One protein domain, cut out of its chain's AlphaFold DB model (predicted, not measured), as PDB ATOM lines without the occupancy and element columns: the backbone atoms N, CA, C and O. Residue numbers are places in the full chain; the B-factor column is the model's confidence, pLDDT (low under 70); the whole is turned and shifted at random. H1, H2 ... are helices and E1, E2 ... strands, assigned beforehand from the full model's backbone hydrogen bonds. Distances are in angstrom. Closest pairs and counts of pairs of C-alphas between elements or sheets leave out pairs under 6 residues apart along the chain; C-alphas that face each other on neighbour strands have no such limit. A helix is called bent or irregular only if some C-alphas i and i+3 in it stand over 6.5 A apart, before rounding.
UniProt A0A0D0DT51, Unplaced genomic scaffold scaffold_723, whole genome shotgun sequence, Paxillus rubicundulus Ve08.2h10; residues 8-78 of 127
ATOM      1  N   GLY A   8      13.874 -21.087  32.968       93.69
ATOM      2  CA  GLY A   8      14.139 -22.511  33.172       93.69
ATOM      3  C   GLY A   8      13.640 -23.007  34.531       93.69
ATOM      4  O   GLY A   8      12.927 -24.008  34.607       93.69
ATOM      5  N   THR A   9      13.926 -22.265  35.605       94.56
ATOM      6  CA  THR A   9      13.450 -22.598  36.958       94.56
ATOM      7  C   THR A   9      11.929 -22.523  37.055       94.56
ATOM      8  O   THR A   9      11.316 -23.376  37.693       94.56
ATOM      9  N   PHE A  10      11.294 -21.547  36.404       93.31
ATOM     10  CA  PHE A  10       9.836 -21.454  36.344       93.31
ATOM     11  C   PHE A  10       9.219 -22.686  35.663       93.31
ATOM     12  O   PHE A  10       8.320 -23.318  36.227       93.31
ATOM     13  N   LEU A  11       9.741 -23.082  34.497       94.69
ATOM     14  CA  LEU A  11       9.260 -24.251  33.752       94.69
ATOM     15  C   LEU A  11       9.465 -25.567  34.519       94.69
ATOM     16  O   LEU A  11       8.609 -26.454  34.468       94.69
ATOM     17  N   MET A  12      10.573 -25.697  35.250       94.06
ATOM     18  CA  MET A  12      10.874 -26.902  36.025       94.06
ATOM     19  C   MET A  12      10.125 -26.965  37.357       94.06
ATOM     20  O   MET A  12       9.592 -28.013  37.697       94.06
ATOM     21  N   THR A  13      10.062 -25.864  38.105       93.00
ATOM     22  CA  THR A  13       9.579 -25.869  39.496       93.00
ATOM     23  C   THR A  13       8.099 -25.526  39.603       93.00
ATOM     24  O   THR A  13       7.374 -26.160  40.361       93.00
ATOM     25  N   VAL A  14       7.635 -24.508  38.872       92.88
ATOM     26  CA  VAL A  14       6.238 -24.050  38.968       92.88
ATOM     27  C   VAL A  14       5.359 -24.859  38.023       92.88
ATOM     28  O   VAL A  14       4.284 -25.326  38.403       92.88
ATOM     29  N   ILE A  15       5.824 -25.041  36.786       94.75
ATOM     30  CA  ILE A  15       5.070 -25.751  35.748       94.75
ATOM     31  C   ILE A  15       5.282 -27.269  35.819       94.75
ATOM     32  O   ILE A  15       4.408 -28.014  35.378       94.75
ATOM     33  N   CYS A  16       6.402 -27.734  36.382       95.00
ATOM     34  CA  CYS A  16       6.786 -29.150  36.403       95.00
ATOM     35  C   CYS A  16       6.737 -29.794  35.008       95.00
ATOM     36  O   CYS A  16       6.287 -30.936  34.852       95.00
ATOM     37  N   TYR A  17       7.167 -29.059  33.973       93.88
ATOM     38  CA  TYR A  17       7.074 -29.535  32.595       93.88
ATOM     39  C   TYR A  17       7.836 -30.853  32.416       93.88
ATOM     40  O   TYR A  17       9.016 -30.954  32.745       93.88
ATOM     41  N   ASN A  18       7.143 -31.868  31.893       86.75
ATOM     42  CA  ASN A  18       7.645 -33.234  31.725       86.75
ATOM     43  C   ASN A  18       8.102 -33.933  33.028       86.75
ATOM     44  O   ASN A  18       8.792 -34.949  32.975       86.75
ATOM     45  N   GLN A  19       7.722 -33.405  34.196       87.31
ATOM     46  CA  GLN A  19       8.076 -33.964  35.507       87.31
ATOM     47  C   GLN A  19       6.862 -34.313  36.375       87.31
ATOM     48  O   GLN A  19       7.013 -34.986  37.391       87.31
ATOM     49  N   GLY A  20       5.649 -33.915  35.978       88.12
ATOM     50  CA  GLY A  20       4.423 -34.310  36.666       88.12
ATOM     51  C   GLY A  20       3.366 -33.215  36.679       88.12
ATOM     52  O   GLY A  20       3.118 -32.558  35.670       88.12
ATOM     53  N   MET A  21       2.697 -33.067  37.822       91.75
ATOM     54  CA  MET A  21       1.685 -32.038  38.047       91.75
ATOM     55  C   MET A  21       2.351 -30.811  38.675       91.75
ATOM     56  O   MET A  21       2.906 -30.908  39.768       91.75
ATOM     57  N   GLY A  22       2.323 -29.683  37.967       91.06
ATOM     58  CA  GLY A  22       2.758 -28.392  38.492       91.06
ATOM     59  C   GLY A  22       1.641 -27.678  39.246       91.06
ATOM     60  O   GLY A  22       0.537 -28.204  39.401       91.06
ATOM     61  N   VAL A  23       1.910 -26.438  39.655       88.69
ATOM     62  CA  VAL A  23       0.954 -25.585  40.387       88.69
ATOM     63  C   VAL A  23      -0.342 -25.382  39.597       88.69
ATOM     64  O   VAL A  23      -1.424 -25.365  40.174       88.69
ATOM     65  N   TYR A  24      -0.241 -25.280  38.270       85.31
ATOM     66  CA  TYR A  24      -1.392 -25.096  37.381       85.31
ATOM     67  C   TYR A  24      -1.957 -26.412  36.830       85.31
ATOM     68  O   TYR A  24      -2.886 -26.380  36.036       85.31
ATOM     69  N   GLY A  25      -1.410 -27.567  37.217       89.62
ATOM     70  CA  GLY A  25      -1.786 -28.875  36.681       89.62
ATOM     71  C   GLY A  25      -0.733 -29.478  35.747       89.62
ATOM     72  O   GLY A  25       0.442 -29.118  35.768       89.62
ATOM     73  N   ASN A  26      -1.140 -30.464  34.945       93.62
ATOM     74  CA  ASN A  26      -0.234 -31.196  34.055       93.62
ATOM     75  C   ASN A  26      -0.021 -30.425  32.741       93.62
ATOM     76  O   ASN A  26      -0.914 -30.394  31.893       93.62
ATOM     77  N   CYS A  27       1.156 -29.828  32.566       94.19
ATOM     78  CA  CYS A  27       1.516 -29.095  31.354       94.19
ATOM     79  C   CYS A  27       1.971 -30.049  30.235       94.19
ATOM     80  O   CYS A  27       2.942 -30.788  30.389       94.19
ATOM     81  N   LYS A  28       1.269 -30.029  29.097       93.12
ATOM     82  CA  LYS A  28       1.536 -30.886  27.929       93.12
ATOM     83  C   LYS A  28       2.486 -30.268  26.922       93.12
ATOM     84  O   LYS A  28       3.201 -30.993  26.242       93.12
ATOM     85  N   ALA A  29       2.467 -28.949  26.817       93.94
ATOM     86  CA  ALA A  29       3.314 -28.189  25.919       93.94
ATOM     87  C   ALA A  29       3.428 -26.758  26.436       93.94
ATOM     88  O   ALA A  29       2.544 -26.273  27.149       93.94
ATOM     89  N   TYR A  30       4.487 -26.073  26.026       94.62
ATOM     90  CA  TYR A  30       4.620 -24.638  26.204       94.62
ATOM     91  C   TYR A  30       5.209 -24.011  24.941       94.62
ATOM     92  O   TYR A  30       5.935 -24.653  24.185       94.62
ATOM     93  N   TYR A  31       4.891 -22.743  24.731       95.38
ATOM     94  CA  TYR A  31       5.516 -21.883  23.740       95.38
ATOM     95  C   TYR A  31       5.915 -20.599  24.452       95.38
ATOM     96  O   TYR A  31       5.112 -20.045  25.198       95.38
ATOM     97  N   GLY A  32       7.145 -20.142  24.248       92.81
ATOM     98  CA  GLY A  32       7.659 -18.920  24.851       92.81
ATOM     99  C   GLY A  32       8.340 -18.063  23.798       92.81
ATOM    100  O   GLY A  32       9.104 -18.584  22.988       92.81
ATOM    101  N   THR A  33       8.082 -16.760  23.823       93.19
ATOM    102  CA  THR A  33       8.843 -15.770  23.057       93.19
ATOM    103  C   THR A  33       9.449 -14.750  24.008       93.19
ATOM    104  O   THR A  33       8.840 -14.398  25.019       93.19
ATOM    105  N   VAL A  34      10.670 -14.313  23.706       91.12
ATOM    106  CA  VAL A  34      11.398 -13.312  24.488       91.12
ATOM    107  C   VAL A  34      11.492 -12.049  23.659       91.12
ATOM    108  O   VAL A  34      11.922 -12.081  22.509       91.12
ATOM    109  N   GLU A  35      11.100 -10.941  24.263       88.62
ATOM    110  CA  GLU A  35      11.117  -9.630  23.637       88.62
ATOM    111  C   GLU A  35      11.891  -8.659  24.522       88.62
ATOM    112  O   GLU A  35      11.971  -8.813  25.744       88.62
ATOM    113  N   VAL A  36      12.474  -7.648  23.886       84.62
ATOM    114  CA  VAL A  36      13.078  -6.522  24.590       84.62
ATOM    115  C   VAL A  36      11.980  -5.492  24.820       84.62
ATOM    116  O   VAL A  36      11.443  -4.920  23.871       84.62
ATOM    117  N   GLN A  37      11.645  -5.247  26.081       79.94
ATOM    118  CA  GLN A  37      10.860  -4.089  26.473       79.94
ATOM    119  C   GLN A  37      11.738  -2.836  26.396       79.94
ATOM    120  O   GLN A  37      12.963  -2.905  26.534       79.94
ATOM    121  N   GLY A  38      11.114  -1.672  26.187       63.28
ATOM    122  CA  GLY A  38      11.826  -0.394  26.174       63.28
ATOM    123  C   GLY A  38      12.805  -0.274  27.350       63.28
ATOM    124  O   GLY A  38      12.474  -0.662  28.468       63.28
ATOM    125  N   ARG A  39      14.003   0.269  27.085       65.81
ATOM    126  CA  ARG A  39      15.134   0.385  28.032       65.81
ATOM    127  C   ARG A  39      15.899  -0.918  28.335       65.81
ATOM    128  O   ARG A  39      16.657  -0.960  29.298       65.81
ATOM    129  N   GLY A  40      15.764  -1.954  27.504       70.62
ATOM    130  CA  GLY A  40      16.680  -3.107  27.508       70.62
ATOM    131  C   GLY A  40      16.332  -4.223  28.499       70.62
ATOM    132  O   GLY A  40      17.125  -5.144  28.688       70.62
ATOM    133  N   THR A  41      15.155  -4.179  29.128       77.75
ATOM    134  CA  THR A  41      14.666  -5.275  29.975       77.75
ATOM    135  C   THR A  41      14.007  -6.354  29.123       77.75
ATOM    136  O   THR A  41      13.221  -6.043  28.232       77.75
ATOM    137  N   LEU A  42      14.295  -7.625  29.399       86.12
ATOM    138  CA  LEU A  42      13.663  -8.749  28.705       86.12
ATOM    139  C   LEU A  42      12.339  -9.118  29.380       86.12
ATOM    140  O   LEU A  42      12.300  -9.268  30.602       86.12
ATOM    141  N   HIS A  43      11.287  -9.343  28.594       86.69
ATOM    142  CA  HIS A  43      10.051  -9.979  29.060       86.69
ATOM    143  C   HIS A  43       9.740 -11.226  28.227       86.69
ATOM    144  O   HIS A  43      10.076 -11.308  27.045       86.69
ATOM    145  N   CYS A  44       9.134 -12.232  28.863       89.25
ATOM    146  CA  CYS A  44       8.746 -13.483  28.213       89.25
ATOM    147  C   CYS A  44       7.223 -13.559  28.107       89.25
ATOM    148  O   CYS A  44       6.541 -13.533  29.133       89.25
ATOM    149  N   HIS A  45       6.695 -13.716  26.894       91.12
ATOM    150  CA  HIS A  45       5.306 -14.132  26.698       91.12
ATOM    151  C   HIS A  45       5.267 -15.647  26.578       91.12
ATOM    152  O   HIS A  45       5.918 -16.213  25.698       91.12
ATOM    153  N   MET A  46       4.498 -16.307  27.445       91.81
ATOM    154  CA  MET A  46       4.372 -17.763  27.454       91.81
ATOM    155  C   MET A  46       2.924 -18.206  27.257       91.81
ATOM    156  O   MET A  46       2.013 -17.705  27.911       91.81
ATOM    157  N   LEU A  47       2.731 -19.201  26.396       92.75
ATOM    158  CA  LEU A  47       1.509 -19.991  26.298       92.75
ATOM    159  C   LEU A  47       1.767 -21.378  26.882       92.75
ATOM    160  O   LEU A  47       2.734 -22.043  26.513       92.75
ATOM    161  N   LEU A  48       0.885 -21.815  27.780       92.12
ATOM    162  CA  LEU A  48       0.952 -23.114  28.444       92.12
ATOM    163  C   LEU A  48      -0.286 -23.938  28.089       92.12
ATOM    164  O   LEU A  48      -1.415 -23.475  28.250       92.12
ATOM    165  N   TRP A  49      -0.087 -25.182  27.659       91.94
ATOM    166  CA  TRP A  49      -1.175 -26.129  27.421       91.94
ATOM    167  C   TRP A  49      -1.345 -27.030  28.634       91.94
ATOM    168  O   TRP A  49      -0.691 -28.065  28.761       91.94
ATOM    169  N   ILE A  50      -2.241 -26.629  29.527       91.44
ATOM    170  CA  ILE A  50      -2.579 -27.398  30.722       91.44
ATOM    171  C   ILE A  50      -3.652 -28.434  30.380       91.44
ATOM    172  O   ILE A  50      -4.701 -28.112  29.819       91.44
ATOM    173  N   ALA A  51      -3.389 -29.698  30.708       90.75
ATOM    174  CA  ALA A  51      -4.341 -30.781  30.508       90.75
ATOM    175  C   ALA A  51      -5.605 -30.583  31.349       90.75
ATOM    176  O   ALA A  51      -5.548 -30.068  32.463       90.75
ATOM    177  N   SER A  52      -6.733 -31.066  30.829       86.81
ATOM    178  CA  SER A  52      -8.037 -31.024  31.503       86.81
ATOM    179  C   SER A  52      -8.576 -29.618  31.787       86.81
ATOM    180  O   SER A  52      -9.568 -29.492  32.502       86.81
ATOM    181  N   ASN A  53      -7.979 -28.572  31.206       86.06
ATOM    182  CA  ASN A  53      -8.549 -27.236  31.290       86.06
ATOM    183  C   ASN A  53      -9.806 -27.162  30.399       86.06
ATOM    184  O   ASN A  53      -9.756 -27.611  29.245       86.06
ATOM    185  N   PRO A  54     -10.939 -26.635  30.895       89.19
ATOM    186  CA  PRO A  54     -12.146 -26.503  30.092       89.19
ATOM    187  C   PRO A  54     -11.908 -25.593  28.883       89.19
ATOM    188  O   PRO A  54     -11.110 -24.655  28.927       89.19
ATOM    189  N   SER A  55     -12.635 -25.846  27.791       89.69
ATOM    190  CA  SER A  55     -12.659 -24.908  26.665       89.69
ATOM    191  C   SER A  55     -13.218 -23.553  27.119       89.69
ATOM    192  O   SER A  55     -13.993 -23.517  28.077       89.69
ATOM    193  N   PRO A  56     -12.914 -22.439  26.426       90.19
ATOM    194  CA  PRO A  56     -13.434 -21.124  26.808       90.19
ATOM    195  C   PRO A  56     -14.960 -21.104  26.977       90.19
ATOM    196  O   PRO A  56     -15.476 -20.537  27.936       90.19
ATOM    197  N   GLN A  57     -15.684 -21.803  26.096       94.75
ATOM    198  CA  GLN A  57     -17.137 -21.924  26.194       94.75
ATOM    199  C   GLN A  57     -17.577 -22.766  27.397       94.75
ATOM    200  O   GLN A  57     -18.534 -22.405  28.080       94.75
ATOM    201  N   ALA A  58     -16.898 -23.884  27.670       94.19
ATOM    202  CA  ALA A  58     -17.211 -24.723  28.822       94.19
ATOM    203  C   ALA A  58     -16.939 -23.981  30.136       94.19
ATOM    204  O   ALA A  58     -17.793 -23.984  31.015       94.19
ATOM    205  N   LEU A  59     -15.810 -23.273  30.230       93.44
ATOM    206  CA  LEU A  59     -15.473 -22.431  31.373       93.44
ATOM    207  C   LEU A  59     -16.532 -21.346  31.584       93.44
ATOM    208  O   LEU A  59     -17.037 -21.187  32.690       93.44
ATOM    209  N   HIS A  60     -16.932 -20.652  30.516       95.12
ATOM    210  CA  HIS A  60     -18.002 -19.658  30.577       95.12
ATOM    211  C   HIS A  60     -19.318 -20.260  31.092       95.12
ATOM    212  O   HIS A  60     -19.997 -19.665  31.928       95.12
ATOM    213  N   ASN A  61     -19.680 -21.456  30.627       97.38
ATOM    214  CA  ASN A  61     -20.886 -22.139  31.088       97.38
ATOM    215  C   ASN A  61     -20.775 -22.548  32.566       97.38
ATOM    216  O   ASN A  61     -21.742 -22.381  33.300       97.38
ATOM    217  N   MET A  62     -19.610 -23.024  33.017       95.44
ATOM    218  CA  MET A  62     -19.361 -23.369  34.424       95.44
ATOM    219  C   MET A  62     -19.460 -22.141  35.334       95.44
ATOM    220  O   MET A  62     -20.157 -22.181  36.343       95.44
ATOM    221  N   LEU A  63     -18.836 -21.027  34.943       96.38
ATOM    222  CA  LEU A  63     -18.883 -19.769  35.695       96.38
ATOM    223  C   LEU A  63     -20.307 -19.203  35.802       96.38
ATOM    224  O   LEU A  63     -20.641 -18.571  36.797       96.38
ATOM    225  N   ASN A  64     -21.157 -19.405  34.792       96.88
ATOM    226  CA  ASN A  64     -22.548 -18.943  34.844       96.88
ATOM    227  C   ASN A  64     -23.504 -19.948  35.500       96.88
ATOM    228  O   ASN A  64     -24.549 -19.545  36.004       96.88
ATOM    229  N   GLY A  65     -23.170 -21.239  35.472       97.12
ATOM    230  CA  GLY A  65     -24.001 -22.313  36.013       97.12
ATOM    231  C   GLY A  65     -23.838 -22.534  37.516       97.12
ATOM    232  O   GLY A  65     -24.763 -23.041  38.145       97.12
ATOM    233  N   ASP A  66     -22.698 -22.146  38.093       97.50
ATOM    234  CA  ASP A  66     -22.398 -22.336  39.514       97.50
ATOM    235  C   ASP A  66     -21.786 -21.058  40.130       97.50
ATOM    236  O   ASP A  66     -20.603 -20.760  39.919       97.50
ATOM    237  N   PRO A  67     -22.567 -20.296  40.923       96.06
ATOM    238  CA  PRO A  67     -22.076 -19.108  41.617       96.06
ATOM    239  C   PRO A  67     -20.920 -19.378  42.592       96.06
ATOM    240  O   PRO A  67     -20.064 -18.511  42.762       96.06
ATOM    241  N   GLY A  68     -20.870 -20.556  43.223       97.38
ATOM    242  CA  GLY A  68     -19.802 -20.924  44.157       97.38
ATOM    243  C   GLY A  68     -18.493 -21.221  43.429       97.38
ATOM    244  O   GLY A  68     -17.430 -20.730  43.820       97.38
ATOM    245  N   TYR A  69     -18.570 -21.948  42.313       94.75
ATOM    246  CA  TYR A  69     -17.425 -22.146  41.421       94.75
ATOM    247  C   TYR A  69     -16.910 -20.817  40.858       94.75
ATOM    248  O   TYR A  69     -15.704 -20.572  40.824       94.75
ATOM    249  N   LYS A  70     -17.822 -19.925  40.455       96.31
ATOM    250  CA  LYS A  70     -17.466 -18.584  39.985       96.31
ATOM    251  C   LYS A  70     -16.691 -17.810  41.044       96.31
ATOM    252  O   LYS A  70     -15.598 -17.337  40.753       96.31
ATOM    253  N   GLN A  71     -17.241 -17.713  42.253       97.25
ATOM    254  CA  GLN A  71     -16.627 -16.969  43.349       97.25
ATOM    255  C   GLN A  71     -15.226 -17.501  43.675       97.25
ATOM    256  O   GLN A  71     -14.261 -16.742  43.651       97.25
ATOM    257  N   SER A  72     -15.097 -18.814  43.871       94.94
ATOM    258  CA  SER A  72     -13.805 -19.450  44.163       94.94
ATOM    259  C   SER A  72     -12.779 -19.287  43.033       94.94
ATOM    260  O   SER A  72     -11.590 -19.124  43.301       94.94
ATOM    261  N   SER A  73     -13.221 -19.264  41.771       91.75
ATOM    262  CA  SER A  73     -12.341 -18.991  40.628       91.75
ATOM    263  C   SER A  73     -11.781 -17.566  40.658       91.75
ATOM    264  O   SER A  73     -10.593 -17.375  40.401       91.75
ATOM    265  N   PHE A  74     -12.610 -16.567  40.984       93.56
ATOM    266  CA  PHE A  74     -12.159 -15.176  41.119       93.56
ATOM    267  C   PHE A  74     -11.213 -14.996  42.304       93.56
ATOM    268  O   PHE A  74     -10.130 -14.447  42.122       93.56
ATOM    269  N   GLU A  75     -11.567 -15.529  43.473       93.81
ATOM    270  CA  GLU A  75     -10.719 -15.473  44.671       93.81
ATOM    271  C   GLU A  75      -9.341 -16.089  44.416       93.81
ATOM    272  O   GLU A  75      -8.313 -15.521  44.787       93.81
ATOM    273  N   TRP A  76      -9.298 -17.231  43.722       89.06
ATOM    274  CA  TRP A  76      -8.036 -17.839  43.327       89.06
ATOM    275  C   TRP A  76      -7.229 -16.933  42.386       89.06
ATOM    276  O   TRP A  76      -6.048 -16.710  42.652       89.06
ATOM    277  N   MET A  77      -7.838 -16.376  41.331       88.81
ATOM    278  CA  MET A  77      -7.143 -15.473  40.399       88.81
ATOM    279  C   MET A  77      -6.574 -14.237  41.106       88.81
ATOM    280  O   MET A  77      -5.415 -13.891  40.892       88.81
ATOM    281  N   GLU A  78      -7.354 -13.606  41.982       88.81
ATOM    282  CA  GLU A  78      -6.920 -12.445  42.768       88.81
ATOM    283  C   GLU A  78      -5.789 -12.794  43.745       88.81
ATOM    284  O   GLU A  78      -4.907 -11.976  43.988       88.81
TER     285      GLU A  78
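What this domain is: This is residues 8 to 78 of the 127 residues of an uncharacterized protein of Paxillus rubicundulus Ve08.2h10 (UniProt A0A0D0DT51). A long hairpin of two strands, E1 and E2, reaches one way, and a separate pair of helices, H2 and H3, meets end to end as a V beyond the hairpin's other end, giving a loose shape of two parts. The short helix H1 and a looped stretch, residues 15 to 26, lie toward the end of the hairpin where E1 begins and E2 ends, while the corner of the V, residues 64 to 69, stands free. The printed part has 71 residues, with three named helices and two named strands in the order H1, E1, E2, H2, H3; the sheet is E1 - E2, antiparallel, and the class is mixed, helices and strands. The radius of gyration of the C-alphas is 15.5 A, and the C-alphas span 45 by 32 by 20 A.

How they stand to each other: Begin with the hairpin of E1, residues 27 to 37, and E2, residues 41 to 50, antiparallel neighbours whose directions stand at 162 degrees. Look at C-alphas 32 and 46, which face each other at 4.3 A. N 33 and O 45 are 2.9 A apart, and N 28 and O 49 are 2.8 A apart, both within hydrogen-bond range. Move on to H2, residues 56 to 65, and H3, residues 67 to 78, which touch only at the corner by their link. Their closest C-alphas are those of Leu 63 and Lys 70, 4.7 A apart, and H3 touches H2 with residues 69 to 70 alone. They run opposite ways at a steep tilt of 57 degrees. H3 is apart from both strands, and H2 is apart from E1. H1, residues 8 to 14, is apart from E2, H2 and H3. In H1, H2 and H3 every O i to N i+4 pair is within hydrogen-bond range.

Where its parts are: Find C-alpha 27 at (1.516, -29.095, 31.354); from there E1 runs 27.1 A to C-alpha 37, and E2 comes back over 28.1 A to C-alpha 50 at (-2.579, -27.398, 30.722). H2 covers 14.1 A from Pro 56 to Gly 65. H3 covers 16.6 A from Pro 67 and ends at C-alpha 78, at (-6.920, -12.445, 42.768). H1 covers 9.9 A from Gly 8 to Val 14; it is neither bent nor irregular, but only just: C-alphas 11 and 14 are 6.0 A apart.

The domain as a whole: The two C-alphas farthest apart are those of Arg 39 and Gly 65, at 45.9 A. The printed part has no cut. The link from H1 to E1, 12 residues, is long; those from E1 to E2, E2 to H2 and H2 to H3 are tight. The mean pLDDT of the printed part is 90.8, and you will find low confidence, under 70, at residues 38 to 39.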